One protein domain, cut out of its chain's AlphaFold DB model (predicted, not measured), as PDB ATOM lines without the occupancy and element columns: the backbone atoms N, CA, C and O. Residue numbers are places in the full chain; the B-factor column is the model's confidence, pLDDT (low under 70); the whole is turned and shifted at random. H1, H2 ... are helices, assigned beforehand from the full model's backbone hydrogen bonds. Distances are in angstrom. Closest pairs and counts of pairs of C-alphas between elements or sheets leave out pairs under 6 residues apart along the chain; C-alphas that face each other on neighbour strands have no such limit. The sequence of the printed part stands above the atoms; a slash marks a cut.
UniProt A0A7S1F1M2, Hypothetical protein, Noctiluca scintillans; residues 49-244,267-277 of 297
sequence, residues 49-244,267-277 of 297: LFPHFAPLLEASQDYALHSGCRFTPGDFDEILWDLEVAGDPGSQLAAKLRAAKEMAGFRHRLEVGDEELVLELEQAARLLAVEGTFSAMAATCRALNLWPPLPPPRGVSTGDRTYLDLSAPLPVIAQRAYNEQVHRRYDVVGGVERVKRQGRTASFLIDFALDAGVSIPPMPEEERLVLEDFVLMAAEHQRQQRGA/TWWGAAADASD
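Overview. This is residues 49 to 244 and 267 to 277 of the 297 residues of the protein "Hypothetical protein" of Noctiluca scintillans (UniProt A0A7S1F1M2). Picture an elongated body of helices in two parts: at one end H5 with the short helices H1, H2, H3 and H4 round it, and in the other part the long helix H6, crossed by H8 and H10. H9 runs beside part of H6 in nearly the same direction, H7 meets it steeply, and H5 makes a corner with H6. The printed part has 207 residues, with ten named helices, H1 to H10 in order, and no named strand; the class is all helix. It is only just loose, close to compact, with a radius of gyration of the C-alphas of 20.5 A, and spans 67 by 34 by 34 A, only just elongated.

Along the chain. Find C-alpha 54 at (159.063, 154.534, 141.808), where H1, residues 54 to 59, begins. H2 follows at 61 to 67, H3 at 74 to 77 and H4 at 79 to 85. H5, residues 91 to 111, is 30.2 A long, with a kink of 33 degrees near residue 102. From C-alpha 115 at (158.613, 159.754, 127.415), H6 runs 41.6 A to residue 143. Next come H7, residues 170 to 186, 24.4 A; H8, 191 to 211, 30.9 A; and H9, 221 to 244, 35.0 A. H10, residues 267 to 277, ends at C-alpha 277 (171.627, 169.521, 152.540).

Arrangement. Look first at H5: H1 touches its residues 98 to 106 alone, closest at the C-alphas of Ala 59 and Ala 99, 5.0 A. H2 touches residues 92 to 99 of H5 alone, about perpendicular at 76 degrees, with the C-alphas of Tyr 63 and Ala 95 closest at 5.2 A. H3 only just touches H5, with 3 pairs of C-alphas within 8 A, closest Phe 76 and Lys 96 at 6.9 A. H4 and H5 form a hairpin, with the C-alphas of Ile 79 and Leu 93 closest at 7.2 A. H5 and H6 touch only at the corner, and only just, with 3 pairs of C-alphas within 8 A; Leu 110 and Leu 117 are closest at 6.7 A. H6 touches H8 at a steep tilt of 61 degrees, closest at the C-alphas of Ala 124 and Ala 202, 4.4 A. H10 touches H6 at 71 degrees, only just about perpendicular; the C-alphas of Gly 132 and Ala 272 are closest at 4.3 A. H9 touches H6 at a shallow tilt of 6 degrees, the same way, closest at the C-alphas of Thr 133 and Leu 227, 6.2 A. H7 touches H6 at a steep tilt of 60 degrees, closest at the C-alphas of Cys 141 and Ala 174, 6.0 A. Of the 10 pairs of helices that touch and have a tilt, leaving out those that touch only at the corner, 4 are shallow: the packing is part aligned, part crossed. Every O i to N i+4 pair is within hydrogen-bond range in H1, H2, H6, H7 and H9, against 2 of 3 in H4, 15 of 17 in H5, 16 of 17 in H8 and 6 of 7 in H10; H3 is too short for such a pair.

Size, cuts and confidence. The farthest C-alphas, of Gly 87 and Ala 244, are 68.9 A apart. Residues 245 to 266 are not printed, and C-alphas 244 and 267 stand 35.5 A apart across the cut. Of the links printed whole, H6 to H7 is long, residues 144 to 169. Confidence is under 70 at residues 86, 188 to 191, 267 to 268, 272 to 273 and 275 to 277.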
ATOM      1  N   LEU A  49     156.267 160.781 144.515       96.69
ATOM      2  CA  LEU A  49     156.403 161.987 143.702       96.69
ATOM      3  C   LEU A  49     156.757 161.681 142.237       96.69
ATOM      4  O   LEU A  49     156.442 162.499 141.373       96.69
ATOM      5  N   PHE A  50     157.383 160.531 141.978       97.88
ATOM      6  CA  PHE A  50     157.847 160.110 140.655       97.88
ATOM      7  C   PHE A  50     157.398 158.666 140.365       97.88
ATOM      8  O   PHE A  50     158.210 157.741 140.456       97.88
ATOM      9  N   PRO A  51     156.096 158.442 140.095       98.31
ATOM     10  CA  PRO A  51     155.535 157.114 139.851       98.31
ATOM     11  C   PRO A  51     156.286 156.254 138.826       98.31
ATOM     12  O   PRO A  51     156.437 155.049 139.045       98.31
ATOM     13  N   HIS A  52     156.774 156.833 137.729       98.44
ATOM     14  CA  HIS A  52     157.471 156.076 136.686       98.44
ATOM     15  C   HIS A  52     158.891 155.689 137.120       98.44
ATOM     16  O   HIS A  52     159.361 154.619 136.722       98.44
ATOM     17  N   PHE A  53     159.524 156.476 137.999       98.44
ATOM     18  CA  PHE A  53     160.754 156.134 138.727       98.44
ATOM     19  C   PHE A  53     160.551 155.342 140.025       98.44
ATOM     20  O   PHE A  53     161.544 154.886 140.600       98.44
ATOM     21  N   ALA A  54     159.320 155.133 140.496       98.19
ATOM     22  CA  ALA A  54     159.063 154.534 141.808       98.19
ATOM     23  C   ALA A  54     159.793 153.193 142.036       98.19
ATOM     24  O   ALA A  54     160.456 153.082 143.068       98.19
ATOM     25  N   PRO A  55     159.818 152.230 141.085       98.25
ATOM     26  CA  PRO A  55     160.556 150.978 141.276       98.25
ATOM     27  C   PRO A  55     162.059 151.180 141.523       98.25
ATOM     28  O   PRO A  55     162.645 150.530 142.391       98.25
ATOM     29  N   LEU A  56     162.683 152.121 140.803       97.88
ATOM     30  CA  LEU A  56     164.091 152.473 140.996       97.88
ATOM     31  C   LEU A  56     164.314 153.116 142.370       97.88
ATOM     32  O   LEU A  56     165.259 152.759 143.077       97.88
ATOM     33  N   LEU A  57     163.454 154.065 142.746       98.06
ATOM     34  CA  LEU A  57     163.559 154.808 144.004       98.06
ATOM     35  C   LEU A  57     163.347 153.898 145.219       98.06
ATOM     36  O   LEU A  57     164.080 154.011 146.201       98.06
ATOM     37  N   GLU A  58     162.401 152.963 145.143       96.94
ATOM     38  CA  GLU A  58     162.153 151.940 146.165       96.94
ATOM     39  C   GLU A  58     163.348 150.994 146.320       96.94
ATOM     40  O   GLU A  58     163.831 150.791 147.436       96.94
ATOM     41  N   ALA A  59     163.897 150.487 145.212       96.88
ATOM     42  CA  ALA A  59     165.089 149.638 145.236       96.88
ATOM     43  C   ALA A  59     166.346 150.370 145.742       96.88
ATOM     44  O   ALA A  59     167.293 149.727 146.206       96.88
ATOM     45  N   SER A  60     166.347 151.705 145.684       97.56
ATOM     46  CA  SER A  60     167.472 152.563 146.064       97.56
ATOM     47  C   SER A  60     167.370 153.157 147.472       97.56
ATOM     48  O   SER A  60     168.293 153.861 147.875       97.56
ATOM     49  N   GLN A  61     166.313 152.882 148.251       96.62
ATOM     50  CA  GLN A  61     166.127 153.485 149.587       96.62
ATOM     51  C   GLN A  61     167.314 153.226 150.529       96.62
ATOM     52  O   GLN A  61     167.827 154.152 151.161       96.62
ATOM     53  N   ASP A  62     167.788 151.978 150.589       95.00
ATOM     54  CA  ASP A  62     168.914 151.608 151.454       95.00
ATOM     55  C   ASP A  62     170.242 152.166 150.936       95.00
ATOM     56  O   ASP A  62     171.082 152.604 151.719       95.00
ATOM     57  N   TYR A  63     170.433 152.203 149.614       95.69
ATOM     58  CA  TYR A  63     171.608 152.841 149.024       95.69
ATOM     59  C   TYR A  63     171.635 154.338 149.364       95.69
ATOM     60  O   TYR A  63     172.638 154.832 149.875       95.69
ATOM     61  N   ALA A  64     170.506 155.031 149.199       95.25
ATOM     62  CA  ALA A  64     170.355 156.444 149.529       95.25
ATOM     63  C   ALA A  64     170.598 156.742 151.018       95.25
ATOM     64  O   ALA A  64     171.093 157.818 151.361       95.25
ATOM     65  N   LEU A  65     170.295 155.797 151.916       93.62
ATOM     66  CA  LEU A  65     170.648 155.911 153.332       93.62
ATOM     67  C   LEU A  65     172.171 155.964 153.541       93.62
ATOM     68  O   LEU A  65     172.631 156.718 154.398       93.62
ATOM     69  N   HIS A  66     172.936 155.189 152.770       91.94
ATOM     70  CA  HIS A  66     174.397 155.140 152.859       91.94
ATOM     71  C   HIS A  66     175.086 156.284 152.108       91.94
ATOM     72  O   HIS A  66     176.076 156.815 152.604       91.94
ATOM     73  N   SER A  67     174.560 156.681 150.947       92.56
ATOM     74  CA  SER A  67     175.162 157.708 150.088       92.56
ATOM     75  C   SER A  67     174.746 159.140 150.435       92.56
ATOM     76  O   SER A  67     175.221 160.091 149.818       92.56
ATOM     77  N   GLY A  68     173.829 159.323 151.392       92.75
ATOM     78  CA  GLY A  68     173.247 160.638 151.667       92.75
ATOM     79  C   GLY A  68     172.307 161.112 150.554       92.75
ATOM     80  O   GLY A  68     172.178 162.307 150.334       92.75
ATOM     81  N   CYS A  69     171.642 160.178 149.865       94.62
ATOM     82  CA  CYS A  69     170.726 160.436 148.745       94.62
ATOM     83  C   CYS A  69     171.390 161.040 147.499       94.62
ATOM     84  O   CYS A  69     170.693 161.567 146.637       94.62
ATOM     85  N   ARG A  70     172.717 160.942 147.379       93.44
ATOM     86  CA  ARG A  70     173.438 161.254 146.141       93.44
ATOM     87  C   ARG A  70     173.658 159.981 145.342       93.44
ATOM     88  O   ARG A  70     173.872 158.914 145.923       93.44
ATOM     89  N   PHE A  71     173.573 160.094 144.025       95.19
ATOM     90  CA  PHE A  71     173.929 159.005 143.131       95.19
ATOM     91  C   PHE A  71     175.362 159.227 142.648       95.19
ATOM     92  O   PHE A  71     175.662 160.248 142.033       95.19
ATOM     93  N   THR A  72     176.248 158.275 142.944       94.00
ATOM     94  CA  THR A  72     177.644 158.315 142.499       94.00
ATOM     95  C   THR A  72     177.916 157.089 141.631       94.00
ATOM     96  O   THR A  72     177.847 155.976 142.149       94.00
ATOM     97  N   PRO A  73     178.275 157.250 140.345       90.50
ATOM     98  CA  PRO A  73     178.505 156.115 139.444       90.50
ATOM     99  C   PRO A  73     179.589 155.160 139.958       90.50
ATOM    100  O   PRO A  73     179.420 153.942 139.943       90.50
ATOM    101  N   GLY A  74     180.661 155.730 140.521       90.62
ATOM    102  CA  GLY A  74     181.788 154.974 141.069       90.62
ATOM    103  C   GLY A  74     181.419 154.028 142.217       90.62
ATOM    104  O   GLY A  74     182.111 153.037 142.420       90.62
ATOM    105  N   ASP A  75     180.294 154.250 142.910       89.56
ATOM    106  CA  ASP A  75     179.840 153.336 143.966       89.56
ATOM    107  C   ASP A  75     179.483 151.942 143.422       89.56
ATOM    108  O   ASP A  75     179.464 150.975 144.194       89.56
ATOM    109  N   PHE A  76     179.184 151.842 142.120       90.88
ATOM    110  CA  PHE A  76     178.731 150.624 141.447       90.88
ATOM    111  C   PHE A  76     179.849 149.897 140.687       90.88
ATOM    112  O   PHE A  76     179.789 148.673 140.565       90.88
ATOM    113  N   ASP A  77     180.896 150.606 140.257       87.69
ATOM    114  CA  ASP A  77     182.085 150.002 139.632       87.69
ATOM    115  C   ASP A  77     182.864 149.112 140.620       87.69
ATOM    116  O   ASP A  77     183.483 148.111 140.246       87.69
ATOM    117  N   GLU A  78     182.791 149.441 141.913       83.75
ATOM    118  CA  GLU A  78     183.473 148.731 143.000       83.75
ATOM    119  C   GLU A  78     182.783 147.419 143.413       83.75
ATOM    120  O   GLU A  78     183.380 146.607 144.117       83.75
ATOM    121  N   ILE A  79     181.560 147.147 142.938       85.94
ATOM    122  CA  ILE A  79     180.774 145.969 143.353       85.94
ATOM    123  C   ILE A  79     181.511 144.655 143.062       85.94
ATOM    124  O   ILE A  79     181.452 143.723 143.865       85.94
ATOM    125  N   LEU A  80     182.207 144.570 141.924       80.81
ATOM    126  CA  LEU A  80     182.960 143.367 141.553       80.81
ATOM    127  C   LEU A  80     184.121 143.105 142.521       80.81
ATOM    128  O   LEU A  80     184.355 141.958 142.886       80.81
ATOM    129  N   TRP A  81     184.794 144.162 142.978       81.19
ATOM    130  CA  TRP A  81     185.870 144.064 143.963       81.19
ATOM    131  C   TRP A  81     185.331 143.703 145.352       81.19
ATOM    132  O   TRP A  81     185.899 142.852 146.038       81.19
ATOM    133  N   ASP A  82     184.200 144.292 145.743       79.31
ATOM    134  CA  ASP A  82     183.563 144.041 147.038       79.31
ATOM    135  C   ASP A  82     183.090 142.580 147.183       79.31
ATOM    136  O   ASP A  82     183.203 141.998 148.265       79.31
ATOM    137  N   LEU A  83     182.609 141.962 146.097       82.50
ATOM    138  CA  LEU A  83     182.168 140.558 146.075       82.50
ATOM    139  C   LEU A  83     183.307 139.550 146.296       82.50
ATOM    140  O   LEU A  83     183.067 138.477 146.846       82.50
ATOM    141  N   GLU A  84     184.531 139.869 145.870       79.94
ATOM    142  CA  GLU A  84     185.687 138.976 146.030       79.94
ATOM    143  C   GLU A  84     186.282 139.032 147.445       79.94
ATOM    144  O   GLU A  84     186.841 138.045 147.930       79.94
ATOM    145  N   VAL A  85     186.158 140.180 148.119       77.69
ATOM    146  CA  VAL A  85     186.786 140.437 149.425       77.69
ATOM    147  C   VAL A  85     185.840 140.142 150.594       77.69
ATOM    148  O   VAL A  85     186.290 139.697 151.656       77.69
ATOM    149  N   ALA A  86     184.534 140.368 150.434       69.62
ATOM    150  CA  ALA A  86     183.564 140.220 151.514       69.62
ATOM    151  C   ALA A  86     182.985 138.795 151.570       69.62
ATOM    152  O   ALA A  86     182.114 138.423 150.790       69.62
ATOM    153  N   GLY A  87     183.424 137.998 152.552       72.81
ATOM    154  CA  GLY A  87     182.835 136.679 152.823       72.81
ATOM    155  C   GLY A  87     181.358 136.724 153.259       72.81
ATOM    156  O   GLY A  87     180.646 135.742 153.074       72.81
ATOM    157  N   ASP A  88     180.900 137.857 153.804       74.25
ATOM    158  CA  ASP A  88     179.491 138.173 154.067       74.25
ATOM    159  C   ASP A  88     179.208 139.577 153.503       74.25
ATOM    160  O   ASP A  88     179.850 140.538 153.949       74.25
ATOM    161  N   PRO A  89     178.332 139.730 152.490       70.50
ATOM    162  CA  PRO A  89     178.023 141.029 151.917       70.50
ATOM    163  C   PRO A  89     177.347 141.885 152.989       70.50
ATOM    164  O   PRO A  89     176.168 141.715 153.296       70.50
ATOM    165  N   GLY A  90     178.103 142.824 153.563       84.44
ATOM    166  CA  GLY A  90     177.566 143.790 154.516       84.44
ATOM    167  C   GLY A  90     176.320 144.490 153.959       84.44
ATOM    168  O   GLY A  90     176.115 144.560 152.744       84.44
ATOM    169  N   SER A  91     175.490 145.051 154.843       87.00
ATOM    170  CA  SER A  91     174.218 145.699 154.474       87.00
ATOM    171  C   SER A  91     174.346 146.713 153.329       87.00
ATOM    172  O   SER A  91     173.441 146.814 152.502       87.00
ATOM    173  N   GLN A  92     175.492 147.391 153.223       89.88
ATOM    174  CA  GLN A  92     175.801 148.327 152.144       89.88
ATOM    175  C   GLN A  92     175.960 147.649 150.771       89.88
ATOM    176  O   GLN A  92     175.399 148.139 149.792       89.88
ATOM    177  N   LEU A  93     176.678 146.523 150.672       90.81
ATOM    178  CA  LEU A  93     176.858 145.806 149.401       90.81
ATOM    179  C   LEU A  93     175.529 145.211 148.925       90.81
ATOM    180  O   LEU A  93     175.180 145.325 147.752       90.81
ATOM    181  N   ALA A  94     174.742 144.649 149.847       91.50
ATOM    182  CA  ALA A  94     173.401 144.162 149.538       91.50
ATOM    183  C   ALA A  94     172.479 145.287 149.023       91.50
ATOM    184  O   ALA A  94     171.736 145.078 148.062       91.50
ATOM    185  N   ALA A  95     172.551 146.481 149.623       93.62
ATOM    186  CA  ALA A  95     171.810 147.657 149.168       93.62
ATOM    187  C   ALA A  95     172.232 148.105 147.758       93.62
ATOM    188  O   ALA A  95     171.372 148.296 146.898       93.62
ATOM    189  N   LYS A  96     173.546 148.199 147.496       94.62
ATOM    190  CA  LYS A  96     174.093 148.522 146.166       94.62
ATOM    191  C   LYS A  96     173.630 147.517 145.107       94.62
ATOM    192  O   LYS A  96     173.138 147.925 144.063       94.62
ATOM    193  N   LEU A  97     173.722 146.213 145.388       93.69
ATOM    194  CA  LEU A  97     173.315 145.152 144.456       93.69
ATOM    195  C   LEU A  97     171.823 145.217 144.098       93.69
ATOM    196  O   LEU A  97     171.464 145.011 142.938       93.69
ATOM    197  N   ARG A  98     170.951 145.521 145.072       94.25
ATOM    198  CA  ARG A  98     169.515 145.719 144.817       94.25
ATOM    199  C   ARG A  98     169.264 146.910 143.897       94.25
ATOM    200  O   ARG A  98     168.562 146.751 142.902       94.25
ATOM    201  N   ALA A  99     169.863 148.060 144.202       95.88
ATOM    202  CA  ALA A  99     169.716 149.269 143.395       95.88
ATOM    203  C   ALA A  99     170.265 149.070 141.970       95.88
ATOM    204  O   ALA A  99     169.575 149.360 140.993       95.88
ATOM    205  N   ALA A 100     171.460 148.479 141.845       95.12
ATOM    206  CA  ALA A 100     172.144 148.235 140.573       95.12
ATOM    207  C   ALA A 100     171.291 147.433 139.581       95.12
ATOM    208  O   ALA A 100     171.273 147.722 138.383       95.12
ATOM    209  N   LYS A 101     170.562 146.432 140.089       95.00
ATOM    210  CA  LYS A 101     169.687 145.589 139.272       95.00
ATOM    211  C   LYS A 101     168.600 146.408 138.569       95.00
ATOM    212  O   LYS A 101     168.382 146.209 137.376       95.00
ATOM    213  N   GLU A 102     167.941 147.315 139.285       96.94
ATOM    214  CA  GLU A 102     166.884 148.161 138.711       96.94
ATOM    215  C   GLU A 102     167.464 149.288 137.841       96.94
ATOM    216  O   GLU A 102     166.923 149.609 136.780       96.94
ATOM    217  N   MET A 103     168.619 149.840 138.228       96.00
ATOM    218  CA  MET A 103     169.300 150.924 137.508       96.00
ATOM    219  C   MET A 103     169.606 150.591 136.048       96.00
ATOM    220  O   MET A 103     169.450 151.457 135.192       96.00
ATOM    221  N   ALA A 104     170.006 149.354 135.737       94.75
ATOM    222  CA  ALA A 104     170.314 148.958 134.362       94.75
ATOM    223  C   ALA A 104     169.097 149.091 133.427       94.75
ATOM    224  O   ALA A 104     169.221 149.593 132.309       94.75
ATOM    225  N   GLY A 105     167.909 148.695 133.899       96.69
ATOM    226  CA  GLY A 105     166.670 148.819 133.131       96.69
ATOM    227  C   GLY A 105     166.265 150.276 132.923       96.69
ATOM    228  O   GLY A 105     165.924 150.677 131.812       96.69
ATOM    229  N   PHE A 106     166.354 151.090 133.977       98.06
ATOM    230  CA  PHE A 106     166.023 152.516 133.912       98.06
ATOM    231  C   PHE A 106     167.000 153.329 133.065       98.06
ATOM    232  O   PHE A 106     166.563 154.198 132.314       98.06
ATOM    233  N   ARG A 107     168.297 153.012 133.127       97.44
ATOM    234  CA  ARG A 107     169.307 153.604 132.246       97.44
ATOM    235  C   ARG A 107     168.944 153.366 130.790       97.44
ATOM    236  O   ARG A 107     168.841 154.320 130.033       97.44
ATOM    237  N   HIS A 108     168.673 152.113 130.428       97.44
ATOM    238  CA  HIS A 108     168.301 151.782 129.058       97.44
ATOM    239  C   HIS A 108     167.030 152.518 128.609       97.44
ATOM    240  O   HIS A 108     167.000 153.065 127.510       97.44
ATOM    241  N   ARG A 109     165.996 152.579 129.464       98.00
ATOM    242  CA  ARG A 109     164.753 153.321 129.182       98.00
ATOM    243  C   ARG A 109     165.011 154.810 128.940       98.00
ATOM    244  O   ARG A 109     164.452 155.384 128.010       98.00
ATOM    245  N   LEU A 110     165.881 155.427 129.734       97.50
ATOM    246  CA  LEU A 110     166.270 156.819 129.536       97.50
ATOM    247  C   LEU A 110     167.087 157.030 128.252       97.50
ATOM    248  O   LEU A 110     166.836 157.991 127.530       97.50
ATOM    249  N   GLU A 111     168.015 156.126 127.932       96.06
ATOM    250  CA  GLU A 111     168.817 156.175 126.699       96.06
ATOM    251  C   GLU A 111     167.949 156.110 125.433       96.06
ATOM    252  O   GLU A 111     168.243 156.785 124.446       96.06
ATOM    253  N   VAL A 112     166.867 155.321 125.455       97.25
ATOM    254  CA  VAL A 112     165.910 155.233 124.336       97.25
ATOM    255  C   VAL A 112     164.855 156.347 124.352       97.25
ATOM    256  O   VAL A 112     164.023 156.396 123.448       97.25
ATOM    257  N   GLY A 113     164.893 157.241 125.344       96.75
ATOM    258  CA  GLY A 113     163.989 158.385 125.450       96.75
ATOM    259  C   GLY A 113     162.565 158.022 125.871       96.75
ATOM    260  O   GLY A 113     161.618 158.540 125.287       96.75
ATOM    261  N   ASP A 114     162.404 157.129 126.853       98.19
ATOM    262  CA  ASP A 114     161.103 156.827 127.467       98.19
ATOM    263  C   ASP A 114     160.409 158.120 127.940       98.19
ATOM    264  O   ASP A 114     160.882 158.798 128.855       98.19
ATOM    265  N   GLU A 115     159.299 158.465 127.279       97.19
ATOM    266  CA  GLU A 115     158.613 159.754 127.415       97.19
ATOM    267  C   GLU A 115     158.166 160.025 128.856       97.19
ATOM    268  O   GLU A 115     158.330 161.138 129.355       97.19
ATOM    269  N   GLU A 116     157.667 159.005 129.559       98.12
ATOM    270  CA  GLU A 116     157.175 159.156 130.929       98.12
ATOM    271  C   GLU A 116     158.322 159.463 131.902       98.12
ATOM    272  O   GLU A 116     158.195 160.331 132.770       98.12
ATOM    273  N   LEU A 117     159.478 158.812 131.719       97.81
ATOM    274  CA  LEU A 117     160.670 159.090 132.522       97.81
ATOM    275  C   LEU A 117     161.257 160.469 132.223       97.81
ATOM    276  O   LEU A 117     161.701 161.151 133.145       97.81
ATOM    277  N   VAL A 118     161.255 160.894 130.957       97.19
ATOM    278  CA  VAL A 118     161.735 162.227 130.567       97.19
ATOM    279  C   VAL A 118     160.874 163.322 131.204       97.19
ATOM    280  O   VAL A 118     161.423 164.272 131.764       97.19
ATOM    281  N   LEU A 119     159.545 163.167 131.205       97.06
ATOM    282  CA  LEU A 119     158.626 164.113 131.852       97.06
ATOM    283  C   LEU A 119     158.861 164.217 133.368       97.06
ATOM    284  O   LEU A 119     158.884 165.322 133.922       97.06
ATOM    285  N   GLU A 120     159.080 163.089 134.044       98.12
ATOM    286  CA  GLU A 120     159.434 163.084 135.468       98.12
ATOM    287  C   GLU A 120     160.816 163.698 135.728       98.12
ATOM    288  O   GLU A 120     161.011 164.382 136.738       98.12
ATOM    289  N   LEU A 121     161.760 163.542 134.797       97.50
ATOM    290  CA  LEU A 121     163.069 164.190 134.869       97.50
ATOM    291  C   LEU A 121     162.965 165.715 134.769       97.50
ATOM    292  O   LEU A 121     163.627 166.437 135.515       97.50
ATOM    293  N   GLU A 122     162.116 166.220 133.876       96.56
ATOM    294  CA  GLU A 122     161.818 167.650 133.788       96.56
ATOM    295  C   GLU A 122     161.177 168.176 135.072       96.56
ATOM    296  O   GLU A 122     161.498 169.274 135.534       96.56
ATOM    297  N   GLN A 123     160.281 167.394 135.680       97.50
ATOM    298  CA  GLN A 123     159.700 167.728 136.976       97.50
ATOM    299  C   GLN A 123     160.769 167.772 138.077       97.50
ATOM    300  O   GLN A 123     160.776 168.719 138.868       97.50
ATOM    301  N   ALA A 124     161.688 166.802 138.117       96.88
ATOM    302  CA  ALA A 124     162.818 166.803 139.043       96.88
ATOM    303  C   ALA A 124     163.713 168.039 138.842       96.88
ATOM    304  O   ALA A 124     164.031 168.729 139.812       96.88
ATOM    305  N   ALA A 125     164.047 168.379 137.593       95.81
ATOM    306  CA  ALA A 125     164.841 169.563 137.264       95.81
ATOM    307  C   ALA A 125     164.156 170.864 137.720       95.81
ATOM    308  O   ALA A 125     164.803 171.718 138.330       95.81
ATOM    309  N   ARG A 126     162.836 170.998 137.510       96.00
ATOM    310  CA  ARG A 126     162.041 172.139 138.008       96.00
ATOM    311  C   ARG A 126     162.075 172.248 139.532       96.00
ATOM    312  O   ARG A 126     162.327 173.328 140.060       96.00
ATOM    313  N   LEU A 127     161.870 171.142 140.251       95.81
ATOM    314  CA  LEU A 127     161.921 171.137 141.719       95.81
ATOM    315  C   LEU A 127     163.293 171.576 142.243       95.81
ATOM    316  O   LEU A 127     163.371 172.398 143.158       95.81
ATOM    317  N   LEU A 128     164.367 171.067 141.638       94.06
ATOM    318  CA  LEU A 128     165.729 171.439 142.005       94.06
ATOM    319  C   LEU A 128     166.036 172.905 141.653       94.06
ATOM    320  O   LEU A 128     166.736 173.575 142.410       94.06
ATOM    321  N   ALA A 129     165.484 173.428 140.553       93.50
ATOM    322  CA  ALA A 129     165.620 174.834 140.173       93.50
ATOM    323  C   ALA A 129     164.953 175.759 141.199       93.50
ATOM    324  O   ALA A 129     165.599 176.682 141.692       93.50
ATOM    325  N   VAL A 130     163.704 175.472 141.581       94.31
ATOM    326  CA  VAL A 130     162.966 176.245 142.594       94.31
ATOM    327  C   VAL A 130     163.699 176.235 143.939       94.31
ATOM    328  O   VAL A 130     163.887 177.291 144.553       94.31
ATOM    329  N   GLU A 131     164.148 175.061 144.395       93.06
ATOM    330  CA  GLU A 131     164.863 174.936 145.670       93.06
ATOM    331  C   GLU A 131     166.245 175.598 145.630       93.06
ATOM    332  O   GLU A 131     166.643 176.271 146.588       93.06
ATOM    333  N   GLY A 132     166.959 175.460 144.511       90.75
ATOM    334  CA  GLY A 132     168.243 176.110 144.267       90.75
ATOM    335  C   GLY A 132     168.122 177.632 144.284       90.75
ATOM    336  O   GLY A 132     168.888 178.298 144.982       90.75
ATOM    337  N   THR A 133     167.114 178.187 143.606       94.06
ATOM    338  CA  THR A 133     166.827 179.629 143.604       94.06
ATOM    339  C   THR A 133     166.529 180.133 145.013       94.06
ATOM    340  O   THR A 133     167.161 181.090 145.466       94.06
ATOM    341  N   PHE A 134     165.644 179.462 145.759       95.31
ATOM    342  CA  PHE A 134     165.361 179.839 147.148       95.31
ATOM    343  C   PHE A 134     166.619 179.793 148.028       95.31
ATOM    344  O   PHE A 134     166.898 180.735 148.779       95.31
ATOM    345  N   SER A 135     167.411 178.728 147.908       92.81
ATOM    346  CA  SER A 135     168.647 178.549 148.672       92.81
ATOM    347  C   SER A 135     169.685 179.628 148.356       92.81
ATOM    348  O   SER A 135     170.286 180.189 149.278       92.81
ATOM    349  N   ALA A 136     169.851 179.980 147.079       92.00
ATOM    350  CA  ALA A 136     170.745 181.044 146.626       92.00
ATOM    351  C   ALA A 136     170.301 182.425 147.136       92.00
ATOM    352  O   ALA A 136     171.127 183.200 147.635       92.00
ATOM    353  N   MET A 137     168.995 182.715 147.093       95.75
ATOM    354  CA  MET A 137     168.429 183.941 147.661       95.75
ATOM    355  C   MET A 137     168.688 184.018 149.169       95.75
ATOM    356  O   MET A 137     169.213 185.017 149.665       95.75
ATOM    357  N   ALA A 138     168.396 182.943 149.906       94.69
ATOM    358  CA  ALA A 138     168.603 182.885 151.348       94.69
ATOM    359  C   ALA A 138     170.087 183.036 151.733       94.69
ATOM    360  O   ALA A 138     170.412 183.767 152.672       94.69
ATOM    361  N   ALA A 139     170.997 182.380 151.006       91.88
ATOM    362  CA  ALA A 139     172.439 182.512 151.207       91.88
ATOM    363  C   ALA A 139     172.924 183.946 150.950       91.88
ATOM    364  O   ALA A 139     173.648 184.507 151.774       91.88
ATOM    365  N   THR A 140     172.455 184.570 149.868       93.25
ATOM    366  CA  THR A 140     172.754 185.973 149.554       93.25
ATOM    367  C   THR A 140     172.253 186.908 150.654       93.25
ATOM    368  O   THR A 140     173.017 187.736 151.150       93.25
ATOM    369  N   CYS A 141     171.011 186.740 151.118       95.94
ATOM    370  CA  CYS A 141     170.472 187.520 152.232       95.94
ATOM    371  C   CYS A 141     171.299 187.347 153.515       95.94
ATOM    372  O   CYS A 141     171.570 188.341 154.188       95.94
ATOM    373  N   ARG A 142     171.746 186.127 153.852       94.31
ATOM    374  CA  ARG A 142     172.639 185.890 155.006       94.31
ATOM    375  C   ARG A 142     173.947 186.646 154.867       94.31
ATOM    376  O   ARG A 142     174.354 187.328 155.802       94.31
ATOM    377  N   ALA A 143     174.576 186.571 153.703       91.25
ATOM    378  CA  ALA A 143     175.855 187.224 153.476       91.25
ATOM    379  C   ALA A 143     175.741 188.764 153.364       91.25
ATOM    380  O   ALA A 143     176.726 189.465 153.586       91.25
ATOM    381  N   LEU A 144     174.535 189.303 153.140       92.75
ATOM    382  CA  LEU A 144     174.207 190.728 153.305       92.75
ATOM    383  C   LEU A 144     173.755 191.107 154.732       92.75
ATOM    384  O   LEU A 144     173.368 192.251 154.961       92.75
ATOM    385  N   ASN A 145     173.803 190.177 155.693       93.62
ATOM    386  CA  ASN A 145     173.297 190.339 157.065       93.62
ATOM    387  C   ASN A 145     171.805 190.722 157.138       93.62
ATOM    388  O   ASN A 145     171.372 191.428 158.046       93.62
ATOM    389  N   LEU A 146     171.008 190.236 156.187       95.69
ATOM    390  CA  LEU A 146     169.557 190.426 156.121       95.69
ATOM    391  C   LEU A 146     168.781 189.193 156.626       95.69
ATOM    392  O   LEU A 146     167.588 189.077 156.363       95.69
ATOM    393  N   TRP A 147     169.435 188.243 157.309       95.75
ATOM    394  CA  TRP A 147     168.838 186.956 157.682       95.75
ATOM    395  C   TRP A 147     169.202 186.499 159.113       95.75
ATOM    396  O   TRP A 147     170.345 186.097 159.342       95.75
ATOM    397  N   PRO A 148     168.244 186.450 160.062       93.62
ATOM    398  CA  PRO A 148     166.916 187.054 159.966       93.62
ATOM    399  C   PRO A 148     167.022 188.587 159.863       93.62
ATOM    400  O   PRO A 148     167.971 189.165 160.396       93.62
ATOM    401  N   PRO A 149     166.064 189.270 159.223       87.44
ATOM    402  CA  PRO A 149     166.066 190.729 159.172       87.44
ATOM    403  C   PRO A 149     165.860 191.323 160.571       87.44
ATOM    404  O   PRO A 149     164.905 190.976 161.270       87.44
ATOM    405  N   LEU A 150     166.746 192.233 160.985       90.50
ATOM    406  CA  LEU A 150     166.668 192.921 162.275       90.50
ATOM    407  C   LEU A 150     166.939 194.430 162.100       90.50
ATOM    408  O   LEU A 150     168.043 194.794 161.696       90.50
ATOM    409  N   PRO A 151     165.976 195.318 162.434       91.94
ATOM    410  CA  PRO A 151     164.594 195.013 162.816       91.94
ATOM    411  C   PRO A 151     163.768 194.479 161.626       91.94
ATOM    412  O   PRO A 151     164.096 194.788 160.478       91.94
ATOM    413  N   PRO A 152     162.669 193.740 161.870       92.38
ATOM    414  CA  PRO A 152     161.737 193.361 160.812       92.38
ATOM    415  C   PRO A 152     161.218 194.600 160.057       92.38
ATOM    416  O   PRO A 152     160.842 195.591 160.700       92.38
ATOM    417  N   PRO A 153     161.175 194.582 158.711       95.69
ATOM    418  CA  PRO A 153     160.608 195.671 157.926       95.69
ATOM    419  C   PRO A 153     159.157 195.963 158.326       95.69
ATOM    420  O   PRO A 153     158.351 195.056 158.545       95.69
ATOM    421  N   ARG A 154     158.802 197.250 158.406       96.25
ATOM    422  CA  ARG A 154     157.436 197.666 158.756       96.25
ATOM    423  C   ARG A 154     156.450 197.189 157.688       96.25
ATOM    424  O   ARG A 154     156.704 197.353 156.502       96.25
ATOM    425  N   GLY A 155     155.307 196.664 158.124       95.75
ATOM    426  CA  GLY A 155     154.210 196.267 157.234       95.75
ATOM    427  C   GLY A 155     154.314 194.859 156.644       95.75
ATOM    428  O   GLY A 155     153.405 194.459 155.926       95.75
ATOM    429  N   VAL A 156     155.359 194.086 156.962       97.31
ATOM    430  CA  VAL A 156     155.470 192.682 156.532       97.31
ATOM    431  C   VAL A 156     154.911 191.768 157.624       97.31
ATOM    432  O   VAL A 156     155.410 191.752 158.748       97.31
ATOM    433  N   SER A 157     153.861 191.014 157.302       96.75
ATOM    434  CA  SER A 157     153.283 190.011 158.209       96.75
ATOM    435  C   SER A 157     154.225 188.814 158.375       96.75
ATOM    436  O   SER A 157     154.911 188.433 157.431       96.75
ATOM    437  N   THR A 158     154.222 188.154 159.538       94.88
ATOM    438  CA  THR A 158     154.982 186.906 159.768       94.88
ATOM    439  C   THR A 158     154.501 185.740 158.899       94.88
ATOM    440  O   THR A 158     155.248 184.792 158.680       94.88
ATOM    441  N   GLY A 159     153.265 185.811 158.395       96.06
ATOM    442  CA  GLY A 159     152.707 184.843 157.449       96.06
ATOM    443  C   GLY A 159     152.913 185.206 155.975       96.06
ATOM    444  O   GLY A 159     152.519 184.423 155.114       96.06
ATOM    445  N   ASP A 160     153.491 186.374 155.666       97.44
ATOM    446  CA  ASP A 160     153.758 186.779 154.282       97.44
ATOM    447  C   ASP A 160     154.987 186.037 153.743       97.44
ATOM    448  O   ASP A 160     156.095 186.189 154.262       97.44
ATOM    449  N   ARG A 161     154.767 185.229 152.703       97.12
ATOM    450  CA  ARG A 161     155.757 184.348 152.065       97.12
ATOM    451  C   ARG A 161     155.937 184.676 150.582       97.12
ATOM    452  O   ARG A 161     156.457 183.867 149.824       97.12
ATOM    453  N   THR A 162     155.520 185.866 150.147       97.44
ATOM    454  CA  THR A 162     155.601 186.313 148.742       97.44
ATOM    455  C   THR A 162     157.017 186.770 148.357       97.44
ATOM    456  O   THR A 162     157.231 187.867 147.853       97.44
ATOM    457  N   TYR A 163     158.032 185.949 148.639       97.75
ATOM    458  CA  TYR A 163     159.443 186.327 148.467       97.75
ATOM    459  C   TYR A 163     159.878 186.474 147.001       97.75
ATOM    460  O   TYR A 163     160.907 187.085 146.739       97.75
ATOM    461  N   LEU A 164     159.094 185.949 146.060       97.62
ATOM    462  CA  LEU A 164     159.310 186.104 144.618       97.62
ATOM    463  C   LEU A 164     158.780 187.437 144.063       97.62
ATOM    464  O   LEU A 164     158.985 187.737 142.892       97.62
ATOM    465  N   ASP A 165     158.117 188.258 144.883       97.81
ATOM    466  CA  ASP A 165     157.759 189.628 144.511       97.81
ATOM    467  C   ASP A 165     158.999 190.533 144.577       97.81
ATOM    468  O   ASP A 165     159.266 191.210 145.577       97.81
ATOM    469  N   LEU A 166     159.761 190.527 143.482       97.81
ATOM    470  CA  LEU A 166     160.975 191.325 143.309       97.81
ATOM    471  C   LEU A 166     160.692 192.816 143.042       97.81
ATOM    472  O   LEU A 166     161.620 193.588 142.816       97.81
ATOM    473  N   SER A 167     159.431 193.260 143.091       97.62
ATOM    474  CA  SER A 167     159.113 194.695 143.074       97.62
ATOM    475  C   SER A 167     159.333 195.361 144.441       97.62
ATOM    476  O   SER A 167     159.450 196.587 144.534       97.62
ATOM    477  N   ALA A 168     159.413 194.563 145.512       97.88
ATOM    478  CA  ALA A 168     159.625 195.044 146.869       97.88
ATOM    479  C   ALA A 168     161.109 195.368 147.160       97.88
ATOM    480  O   ALA A 168     162.014 194.806 146.547       97.88
ATOM    481  N   PRO A 169     161.410 196.236 148.148       97.19
ATOM    482  CA  PRO A 169     162.786 196.464 148.587       97.19
ATOM    483  C   PRO A 169     163.449 195.186 149.124       97.19
ATOM    484  O   PRO A 169     162.814 194.412 149.840       97.19
ATOM    485  N   LEU A 170     164.757 195.018 148.894       97.25
ATOM    486  CA  LEU A 170     165.499 193.814 149.305       97.25
ATOM    487  C   LEU A 170     165.295 193.390 150.778       97.25
ATOM    488  O   LEU A 170     165.111 192.196 151.019       97.25
ATOM    489  N   PRO A 171     165.254 194.297 151.780       97.25
ATOM    490  CA  PRO A 171     164.963 193.896 153.160       97.25
ATOM    491  C   PRO A 171     163.577 193.251 153.347       97.25
ATOM    492  O   PRO A 171     163.426 192.354 154.173       97.25
ATOM    493  N   VAL A 172     162.570 193.683 152.576       97.81
ATOM    494  CA  VAL A 172     161.216 193.101 152.586       97.81
ATOM    495  C   VAL A 172     161.239 191.697 151.985       97.81
ATOM    496  O   VAL A 172     160.693 190.772 152.586       97.81
ATOM    497  N   ILE A 173     161.929 191.516 150.857       98.19
ATOM    498  CA  ILE A 173     162.113 190.203 150.222       98.19
ATOM    499  C   ILE A 173     162.822 189.237 151.175       98.19
ATOM    500  O   ILE A 173     162.355 188.116 151.371       98.19
ATOM    501  N   ALA A 174     163.891 189.687 151.839       97.62
ATOM    502  CA  ALA A 174     164.619 188.887 152.820       97.62
ATOM    503  C   ALA A 174     163.719 188.433 153.986       97.62
ATOM    504  O   ALA A 174     163.788 187.276 154.402       97.62
ATOM    505  N   GLN A 175     162.826 189.304 154.477       97.75
ATOM    506  CA  GLN A 175     161.845 188.940 155.505       97.75
ATOM    507  C   GLN A 175     160.843 187.898 155.014       97.75
ATOM    508  O   GLN A 175     160.587 186.928 155.728       97.75
ATOM    509  N   ARG A 176     160.301 188.062 153.806       98.06
ATOM    510  CA  ARG A 176     159.362 187.100 153.211       98.06
ATOM    511  C   ARG A 176     160.021 185.739 152.972       98.06
ATOM    512  O   ARG A 176     159.422 184.710 153.275       98.06
ATOM    513  N   ALA A 177     161.269 185.724 152.504       97.38
ATOM    514  CA  ALA A 177     162.042 184.497 152.316       97.38
ATOM    515  C   ALA A 177     162.354 183.813 153.659       97.38
ATOM    516  O   ALA A 177     162.249 182.592 153.782       97.38
ATOM    517  N   TYR A 178     162.669 184.590 154.700       97.25
ATOM    518  CA  TYR A 178     162.834 184.065 156.056       97.25
ATOM    519  C   TYR A 178     161.532 183.456 156.595       97.25
ATOM    520  O   TYR A 178     161.560 182.362 157.158       97.25
ATOM    521  N   ASN A 179     160.392 184.118 156.385       96.38
ATOM    522  CA  ASN A 179     159.082 183.591 156.771       96.38
ATOM    523  C   ASN A 179     158.777 182.266 156.056       96.38
ATOM    524  O   ASN A 179     158.284 181.341 156.695       96.38
ATOM    525  N   GLU A 180     159.113 182.138 154.769       95.50
ATOM    526  CA  GLU A 180     158.996 180.873 154.030       95.50
ATOM    527  C   GLU A 180     159.903 179.783 154.627       95.50
ATOM    528  O   GLU A 180     159.444 178.670 154.880       95.50
ATOM    529  N   GLN A 181     161.159 180.094 154.971       94.06
ATOM    530  CA  GLN A 181     162.046 179.139 155.652       94.06
ATOM    531  C   GLN A 181     161.473 178.674 156.998       94.06
ATOM    532  O   GLN A 181     161.569 177.493 157.341       94.06
ATOM    533  N   VAL A 182     160.935 179.608 157.784       93.31
ATOM    534  CA  VAL A 182     160.304 179.339 159.081       93.31
ATOM    535  C   VAL A 182     159.051 178.491 158.888       93.31
ATOM    536  O   VAL A 182     158.890 177.494 159.582       93.31
ATOM    537  N   HIS A 183     158.208 178.825 157.913       92.25
ATOM    538  CA  HIS A 183     157.026 178.043 157.570       92.25
ATOM    539  C   HIS A 183     157.402 176.605 157.220       92.25
ATOM    540  O   HIS A 183     156.876 175.679 157.834       92.25
ATOM    541  N   ARG A 184     158.380 176.415 156.320       90.50
ATOM    542  CA  ARG A 184     158.906 175.087 155.983       90.50
ATOM    543  C   ARG A 184     159.298 174.327 157.246       90.50
ATOM    544  O   ARG A 184     158.898 173.182 157.372       90.50
ATOM    545  N   ARG A 185     160.003 174.979 158.189       88.12
ATOM    546  CA  ARG A 185     160.460 174.420 159.484       88.12
ATOM    547  C   ARG A 185     159.356 173.931 160.418       88.12
ATOM    548  O   ARG A 185     159.599 172.977 161.151       88.12
ATOM    549  N   TYR A 186     158.204 174.591 160.430       87.00
ATOM    550  CA  TYR A 186     157.135 174.327 161.398       87.00
ATOM    551  C   TYR A 186     155.918 173.616 160.812       87.00
ATOM    552  O   TYR A 186     154.997 173.312 161.566       87.00
ATOM    553  N   ASP A 187     155.891 173.346 159.509       83.25
ATOM    554  CA  ASP A 187     154.820 172.560 158.912       83.25
ATOM    555  C   ASP A 187     154.829 171.131 159.497       83.25
ATOM    556  O   ASP A 187     155.830 170.416 159.432       83.25
ATOM    557  N   VAL A 188     153.735 170.754 160.168       66.62
ATOM    558  CA  VAL A 188     153.626 169.539 161.004       66.62
ATOM    559  C   VAL A 188     153.066 168.356 160.205       66.62
ATOM    560  O   VAL A 188     153.280 167.202 160.572       66.62
ATOM    561  N   VAL A 189     152.359 168.615 159.099       66.94
ATOM    562  CA  VAL A 189     151.681 167.574 158.311       66.94
ATOM    563  C   VAL A 189     152.540 167.238 157.094       66.94
ATOM    564  O   VAL A 189     152.407 167.825 156.028       66.94
ATOM    565  N   GLY A 190     153.489 166.317 157.267       66.12
ATOM    566  CA  GLY A 190     154.455 165.928 156.224       66.12
ATOM    567  C   GLY A 190     155.669 166.864 156.104       66.12
ATOM    568  O   GLY A 190     156.759 166.388 155.800       66.12
ATOM    569  N   GLY A 191     155.506 168.145 156.439       66.81
ATOM    570  CA  GLY A 191     156.540 169.066 156.924       66.81
ATOM    571  C   GLY A 191     157.822 169.275 156.107       66.81
ATOM    572  O   GLY A 191     157.934 168.897 154.941       66.81
ATOM    573  N   VAL A 192     158.828 169.874 156.771       74.31
ATOM    574  CA  VAL A 192     160.224 170.054 156.293       74.31
ATOM    575  C   VAL A 192     160.756 168.815 155.598       74.31
ATOM    576  O   VAL A 192     161.447 168.907 154.585       74.31
ATOM    577  N   GLU A 193     160.482 167.663 156.204       84.25
ATOM    578  CA  GLU A 193     161.043 166.389 155.792       84.25
ATOM    579  C   GLU A 193     160.564 166.016 154.396       84.25
ATOM    580  O   GLU A 193     161.374 165.542 153.607       84.25
ATOM    581  N   ARG A 194     159.310 166.323 154.033       89.44
ATOM    582  CA  ARG A 194     158.833 166.107 152.667       89.44
ATOM    583  C   ARG A 194     159.563 166.997 151.668       89.44
ATOM    584  O   ARG A 194     160.114 166.461 150.720       89.44
ATOM    585  N   VAL A 195     159.634 168.314 151.882       90.12
ATOM    586  CA  VAL A 195     160.312 169.230 150.934       90.12
ATOM    587  C   VAL A 195     161.785 168.848 150.757       90.12
ATOM    588  O   VAL A 195     162.274 168.754 149.633       90.12
ATOM    589  N   LYS A 196     162.481 168.533 151.856       90.06
ATOM    590  CA  LYS A 196     163.865 168.039 151.799       90.06
ATOM    591  C   LYS A 196     163.978 166.723 151.039       90.06
ATOM    592  O   LYS A 196     164.883 166.561 150.226       90.06
ATOM    593  N   ARG A 197     163.068 165.781 151.292       93.31
ATOM    594  CA  ARG A 197     163.040 164.486 150.606       93.31
ATOM    595  C   ARG A 197     162.784 164.649 149.111       93.31
ATOM    596  O   ARG A 197     163.453 163.994 148.321       93.31
ATOM    597  N   GLN A 198     161.883 165.547 148.718       94.81
ATOM    598  CA  GLN A 198     161.629 165.877 147.316       94.81
ATOM    599  C   GLN A 198     162.883 166.451 146.648       94.81
ATOM    600  O   GLN A 198     163.264 165.965 145.588       94.81
ATOM    601  N   GLY A 199     163.570 167.401 147.295       93.38
ATOM    602  CA  GLY A 199     164.830 167.962 146.795       93.38
ATOM    603  C   GLY A 199     165.929 166.908 146.624       93.38
ATOM    604  O   GLY A 199     166.556 166.832 145.570       93.38
ATOM    605  N   ARG A 200     166.101 166.022 147.614       94.69
ATOM    606  CA  ARG A 200     167.045 164.892 147.539       94.69
ATOM    607  C   ARG A 200     166.695 163.901 146.440       94.69
ATOM    608  O   ARG A 200     167.579 163.451 145.726       94.69
ATOM    609  N   THR A 201     165.413 163.584 146.287       97.31
ATOM    610  CA  THR A 201     164.942 162.666 145.242       97.31
ATOM    611  C   THR A 201     165.167 163.262 143.861       97.31
ATOM    612  O   THR A 201     165.695 162.585 142.987       97.31
ATOM    613  N   ALA A 202     164.851 164.547 143.681       96.81
ATOM    614  CA  ALA A 202     165.146 165.264 142.451       96.81
ATOM    615  C   ALA A 202     166.653 165.256 142.153       96.81
ATOM    616  O   ALA A 202     167.046 164.851 141.066       96.81
ATOM    617  N   SER A 203     167.501 165.610 143.127       95.50
ATOM    618  CA  SER A 203     168.962 165.557 142.967       95.50
ATOM    619  C   SER A 203     169.452 164.162 142.579       95.50
ATOM    620  O   SER A 203     170.244 164.041 141.652       95.50
ATOM    621  N   PHE A 204     168.963 163.118 143.252       97.00
ATOM    622  CA  PHE A 204     169.309 161.729 142.958       97.00
ATOM    623  C   PHE A 204     168.979 161.352 141.507       97.00
ATOM    624  O   PHE A 204     169.807 160.755 140.823       97.00
ATOM    625  N   LEU A 205     167.788 161.724 141.025       97.62
ATOM    626  CA  LEU A 205     167.352 161.446 139.654       97.62
ATOM    627  C   LEU A 205     168.168 162.219 138.610       97.62
ATOM    628  O   LEU A 205     168.500 161.657 137.566       97.62
ATOM    629  N   ILE A 206     168.526 163.477 138.888       96.56
ATOM    630  CA  ILE A 206     169.384 164.279 138.003       96.56
ATOM    631  C   ILE A 206     170.793 163.682 137.922       96.56
ATOM    632  O   ILE A 206     171.309 163.506 136.819       96.56
ATOM    633  N   ASP A 207     171.390 163.322 139.062       95.69
ATOM    634  CA  ASP A 207     172.700 162.660 139.116       95.69
ATOM    635  C   ASP A 207     172.668 161.323 138.338       95.69
ATOM    636  O   ASP A 207     173.551 161.054 137.520       95.69
ATOM    637  N   PHE A 208     171.612 160.521 138.524       97.19
ATOM    638  CA  PHE A 208     171.407 159.255 137.807       97.19
ATOM    639  C   PHE A 208     171.281 159.441 136.289       97.19
ATOM    640  O   PHE A 208     171.895 158.708 135.515       97.19
ATOM    641  N   ALA A 209     170.511 160.429 135.839       96.62
ATOM    642  CA  ALA A 209     170.324 160.678 134.415       96.62
ATOM    643  C   ALA A 209     171.574 161.254 133.734       96.62
ATOM    644  O   ALA A 209     171.875 160.878 132.599       96.62
ATOM    645  N   LEU A 210     172.337 162.106 134.428       95.00
ATOM    646  CA  LEU A 210     173.640 162.576 133.944       95.00
ATOM    647  C   LEU A 210     174.593 161.405 133.700       95.00
ATOM    648  O   LEU A 210     175.285 161.374 132.682       95.00
ATOM    649  N   ASP A 211     174.602 160.436 134.612       95.31
ATOM    650  CA  ASP A 211     175.396 159.224 134.462       95.31
ATOM    651  C   ASP A 211     174.877 158.300 133.353       95.31
ATOM    652  O   ASP A 211     175.664 157.676 132.645       95.31
ATOM    653  N   ALA A 212     173.561 158.253 133.132       95.81
ATOM    654  CA  ALA A 212     172.948 157.595 131.976       95.81
ATOM    655  C   ALA A 212     173.276 158.271 130.629       95.81
ATOM    656  O   ALA A 212     172.844 157.793 129.584       95.81
ATOM    657  N   GLY A 213     174.031 159.378 130.625       95.62
ATOM    658  CA  GLY A 213     174.372 160.121 129.410       95.62
ATOM    659  C   GLY A 213     173.200 160.924 128.838       95.62
ATOM    660  O   GLY A 213     173.262 161.372 127.692       95.62
ATOM    661  N   VAL A 214     172.141 161.115 129.624       96.06
ATOM    662  CA  VAL A 214     170.934 161.835 129.218       96.06
ATOM    663  C   VAL A 214     171.159 163.325 129.419       96.06
ATOM    664  O   VAL A 214     171.685 163.773 130.441       96.06
ATOM    665  N   SER A 215     170.742 164.126 128.442       93.75
ATOM    666  CA  SER A 215     170.751 165.576 128.589       93.75
ATOM    667  C   SER A 215     169.696 166.001 129.603       93.75
ATOM    668  O   SER A 215     168.504 165.781 129.392       93.75
ATOM    669  N   ILE A 216     170.128 166.654 130.675       92.19
ATOM    670  CA  ILE A 216     169.215 167.257 131.642       92.19
ATOM    671  C   ILE A 216     168.584 168.507 131.022       92.19
ATOM    672  O   ILE A 216     169.309 169.298 130.405       92.19
ATOM    673  N   PRO A 217     167.268 168.722 131.195       89.31
ATOM    674  CA  PRO A 217     166.621 169.960 130.789       89.31
ATOM    675  C   PRO A 217     167.358 171.179 131.362       89.31
ATOM    676  O   PRO A 217     167.832 171.136 132.504       89.31
ATOM    677  N   PRO A 218     167.481 172.279 130.602       89.94
ATOM    678  CA  PRO A 218     168.019 173.509 131.158       89.94
ATOM    679  C   PRO A 218     167.136 173.985 132.317       89.94
ATOM    680  O   PRO A 218     165.952 173.651 132.398       89.94
ATOM    681  N   MET A 219     167.713 174.794 133.208       89.25
ATOM    682  CA  MET A 219     166.933 175.511 134.214       89.25
ATOM    683  C   MET A 219     165.776 176.253 133.524       89.25
ATOM    684  O   MET A 219     166.029 176.913 132.507       89.25
ATOM    685  N   PRO A 220     164.535 176.161 134.035       93.25
ATOM    686  CA  PRO A 220     163.430 176.850 133.397       93.25
ATOM    687  C   PRO A 220     163.653 178.365 133.443       93.25
ATOM    688  O   PRO A 220     164.310 178.911 134.334       93.25
ATOM    689  N   GLU A 221     163.168 179.042 132.404       94.31
ATOM    690  CA  GLU A 221     163.481 180.451 132.175       94.31
ATOM    691  C   GLU A 221     162.988 181.348 133.317       94.31
ATOM    692  O   GLU A 221     163.658 182.314 133.673       94.31
ATOM    693  N   GLU A 222     161.862 180.989 133.928       94.75
ATOM    694  CA  GLU A 222     161.239 181.714 135.033       94.75
ATOM    695  C   GLU A 222     162.167 181.785 136.257       94.75
ATOM    696  O   GLU A 222     162.460 182.877 136.749       94.75
ATOM    697  N   GLU A 223     162.708 180.652 136.717       94.62
ATOM    698  CA  GLU A 223     163.635 180.605 137.851       94.62
ATOM    699  C   GLU A 223     164.961 181.301 137.537       94.62
ATOM    700  O   GLU A 223     165.527 181.960 138.415       94.62
ATOM    701  N   ARG A 224     165.438 181.189 136.291       94.00
ATOM    702  CA  ARG A 224     166.651 181.878 135.832       94.00
ATOM    703  C   ARG A 224     166.483 183.396 135.910       94.00
ATOM    704  O   ARG A 224     167.339 184.071 136.479       94.00
ATOM    705  N   LEU A 225     165.381 183.926 135.377       95.38
ATOM    706  CA  LEU A 225     165.083 185.362 135.395       95.38
ATOM    707  C   LEU A 225     164.921 185.887 136.826       95.38
ATOM    708  O   LEU A 225     165.503 186.914 137.168       95.38
ATOM    709  N   VAL A 226     164.215 185.145 137.688       95.81
ATOM    710  CA  VAL A 226     164.083 185.483 139.118       95.81
ATOM    711  C   VAL A 226     165.453 185.619 139.780       95.81
ATOM    712  O   VAL A 226     165.692 186.573 140.526       95.81
ATOM    713  N   LEU A 227     166.362 184.673 139.533       94.56
ATOM    714  CA  LEU A 227     167.687 184.703 140.139       94.56
ATOM    715  C   LEU A 227     168.531 185.870 139.606       94.56
ATOM    716  O   LEU A 227     169.197 186.541 140.396       94.56
ATOM    717  N   GLU A 228     168.482 186.139 138.301       94.56
ATOM    718  CA  GLU A 228     169.180 187.269 137.670       94.56
ATOM    719  C   GLU A 228     168.724 188.613 138.247       94.56
ATOM    720  O   GLU A 228     169.555 189.403 138.711       94.56
ATOM    721  N   ASP A 229     167.412 188.841 138.302       96.50
ATOM    722  CA  ASP A 229     166.821 190.062 138.856       96.50
ATOM    723  C   ASP A 229     167.174 190.233 140.338       96.50
ATOM    724  O   ASP A 229     167.556 191.322 140.788       96.50
ATOM    725  N   PHE A 230     167.118 189.143 141.109       96.75
ATOM    726  CA  PHE A 230     167.483 189.171 142.519       96.75
ATOM    727  C   PHE A 230     168.972 189.487 142.729       96.75
ATOM    728  O   PHE A 230     169.311 190.291 143.604       96.75
ATOM    729  N   VAL A 231     169.873 188.914 141.924       94.25
ATOM    730  CA  VAL A 231     171.316 189.208 141.989       94.25
ATOM    731  C   VAL A 231     171.591 190.677 141.663       94.25
ATOM    732  O   VAL A 231     172.370 191.327 142.371       94.25
ATOM    733  N   LEU A 232     170.928 191.235 140.645       94.75
ATOM    734  CA  LEU A 232     171.037 192.659 140.312       94.75
ATOM    735  C   LEU A 232     170.567 193.547 141.471       94.75
ATOM    736  O   LEU A 232     171.249 194.519 141.820       94.75
ATOM    737  N   MET A 233     169.454 193.190 142.113       96.94
ATOM    738  CA  MET A 233     168.940 193.906 143.280       96.94
ATOM    739  C   MET A 233     169.892 193.826 144.480       96.94
ATOM    740  O   MET A 233     170.150 194.840 145.136       96.94
ATOM    741  N   ALA A 234     170.443 192.645 144.763       95.56
ATOM    742  CA  ALA A 234     171.421 192.438 145.828       95.56
ATOM    743  C   ALA A 234     172.687 193.280 145.605       95.56
ATOM    744  O   ALA A 234     173.173 193.935 146.535       95.56
ATOM    745  N   ALA A 235     173.178 193.331 144.364       92.94
ATOM    746  CA  ALA A 235     174.322 194.155 143.988       92.94
ATOM    747  C   ALA A 235     174.039 195.655 144.170       92.94
ATOM    748  O   ALA A 235     174.881 196.387 144.698       92.94
ATOM    749  N   GLU A 236     172.852 196.121 143.772       94.75
ATOM    750  CA  GLU A 236     172.445 197.514 143.962       94.75
ATOM    751  C   GLU A 236     172.329 197.880 145.445       94.75
ATOM    752  O   GLU A 236     172.884 198.892 145.879       94.75
ATOM    753  N   HIS A 237     171.709 197.020 146.254       94.38
ATOM    754  CA  HIS A 237     171.620 197.229 147.696       94.38
ATOM    755  C   HIS A 237     173.008 197.359 148.341       94.38
ATOM    756  O   HIS A 237     173.245 198.250 149.160       94.38
ATOM    757  N   GLN A 238     173.962 196.522 147.929       92.69
ATOM    758  CA  GLN A 238     175.335 196.608 148.416       92.69
ATOM    759  C   GLN A 238     176.016 197.927 148.012       92.69
ATOM    760  O   GLN A 238     176.739 198.517 148.822       92.69
ATOM    761  N   ARG A 239     175.790 198.425 146.786       92.25
ATOM    762  CA  ARG A 239     176.301 199.740 146.352       92.25
ATOM    763  C   ARG A 239     175.748 200.871 147.219       92.25
ATOM    764  O   ARG A 239     176.520 201.729 147.649       92.25
ATOM    765  N   GLN A 240     174.456 200.836 147.533       92.75
ATOM    766  CA  GLN A 240     173.808 201.825 148.399       92.75
ATOM    767  C   GLN A 240     174.385 201.802 149.820       92.75
ATOM    768  O   GLN A 240     174.701 202.859 150.371       92.75
ATOM    769  N   GLN A 241     174.621 200.611 150.384       90.12
ATOM    770  CA  GLN A 241     175.279 200.481 151.688       90.12
ATOM    771  C   GLN A 241     176.701 201.059 151.678       90.12
ATOM    772  O   GLN A 241     177.079 201.756 152.616       90.12
ATOM    773  N   ARG A 242     177.477 200.846 150.606       85.75
ATOM    774  CA  ARG A 242     178.833 201.416 150.472       85.75
ATOM    775  C   ARG A 242     178.827 202.938 150.371       85.75
ATOM    776  O   ARG A 242     179.667 203.578 150.994       85.75
ATOM    777  N   GLY A 243     177.882 203.514 149.626       85.00
ATOM    778  CA  GLY A 243     177.715 204.968 149.543       85.00
ATOM    779  C   GLY A 243     177.421 205.602 150.906       85.00
ATOM    780  O   GLY A 243     177.910 206.688 151.199       85.00
ATOM    781  N   ALA A 244     176.695 204.885 151.769       81.06
ATOM    782  CA  ALA A 244     176.434 205.302 153.144       81.06
ATOM    783  C   ALA A 244     177.608 205.025 154.112       81.06
ATOM    784  O   ALA A 244     177.742 205.720 155.117       81.06
ATOM    785  N   THR A 267     177.240 172.503 136.691       65.19
ATOM    786  CA  THR A 267     177.741 173.259 137.856       65.19
ATOM    787  C   THR A 267     176.617 173.763 138.752       65.19
ATOM    788  O   THR A 267     176.760 173.776 139.975       65.19
ATOM    789  N   TRP A 268     175.481 174.130 138.156       69.25
ATOM    790  CA  TRP A 268     174.329 174.628 138.896       69.25
ATOM    791  C   TRP A 268     173.638 173.522 139.697       69.25
ATOM    792  O   TRP A 268     173.402 173.698 140.893       69.25
ATOM    793  N   TRP A 269     173.351 172.373 139.072       72.44
ATOM    794  CA  TRP A 269     172.622 171.290 139.738       72.44
ATOM    795  C   TRP A 269     173.388 170.732 140.943       72.44
ATOM    796  O   TRP A 269     172.781 170.499 141.986       72.44
ATOM    797  N   GLY A 270     174.719 170.629 140.848       70.31
ATOM    798  CA  GLY A 270     175.567 170.238 141.978       70.31
ATOM    799  C   GLY A 270     175.505 171.234 143.142       70.31
ATOM    800  O   GLY A 270     175.294 170.835 144.284       70.31
ATOM    801  N   ALA A 271     175.601 172.536 142.858       70.25
ATOM    802  CA  ALA A 271     175.522 173.571 143.891       70.25
ATOM    803  C   ALA A 271     174.131 173.654 144.547       70.25
ATOM    804  O   ALA A 271     174.029 173.847 145.760       70.25
ATOM    805  N   ALA A 272     173.059 173.496 143.763       66.06
ATOM    806  CA  ALA A 272     171.688 173.463 144.269       66.06
ATOM    807  C   ALA A 272     171.448 172.245 145.179       66.06
ATOM    808  O   ALA A 272     170.853 172.387 146.250       66.06
ATOM    809  N   ALA A 273     171.965 171.074 144.790       65.19
ATOM    810  CA  ALA A 273     171.916 169.861 145.598       65.19
ATOM    811  C   ALA A 273     172.629 170.047 146.947       65.19
ATOM    812  O   ALA A 273     172.029 169.813 147.998       65.19
ATOM    813  N   ASP A 274     173.860 170.566 146.936       71.44
ATOM    814  CA  ASP A 274     174.651 170.780 148.154       71.44
ATOM    815  C   ASP A 274     174.001 171.811 149.097       71.44
ATOM    816  O   ASP A 274     174.012 171.658 150.325       71.44
ATOM    817  N   ALA A 275     173.382 172.856 148.538       64.19
ATOM    818  CA  ALA A 275     172.686 173.876 149.318       64.19
ATOM    819  C   ALA A 275     171.442 173.327 150.043       64.19
ATOM    820  O   ALA A 275     171.134 173.781 151.151       64.19
ATOM    821  N   SER A 276     170.764 172.332 149.460       59.25
ATOM    822  CA  SER A 276     169.593 171.686 150.068       59.25
ATOM    823  C   SER A 276     169.944 170.879 151.333       59.25
ATOM    824  O   SER A 276     169.169 170.854 152.298       59.25
ATOM    825  N   ASP A 277     171.150 170.301 151.391       58.72
ATOM    826  CA  ASP A 277     171.627 169.521 152.540       58.72
ATOM    827  C   ASP A 277     172.217 170.389 153.667       58.72
ATOM    828  O   ASP A 277     172.143 170.023 154.845       58.72
TER     829      ASP A 277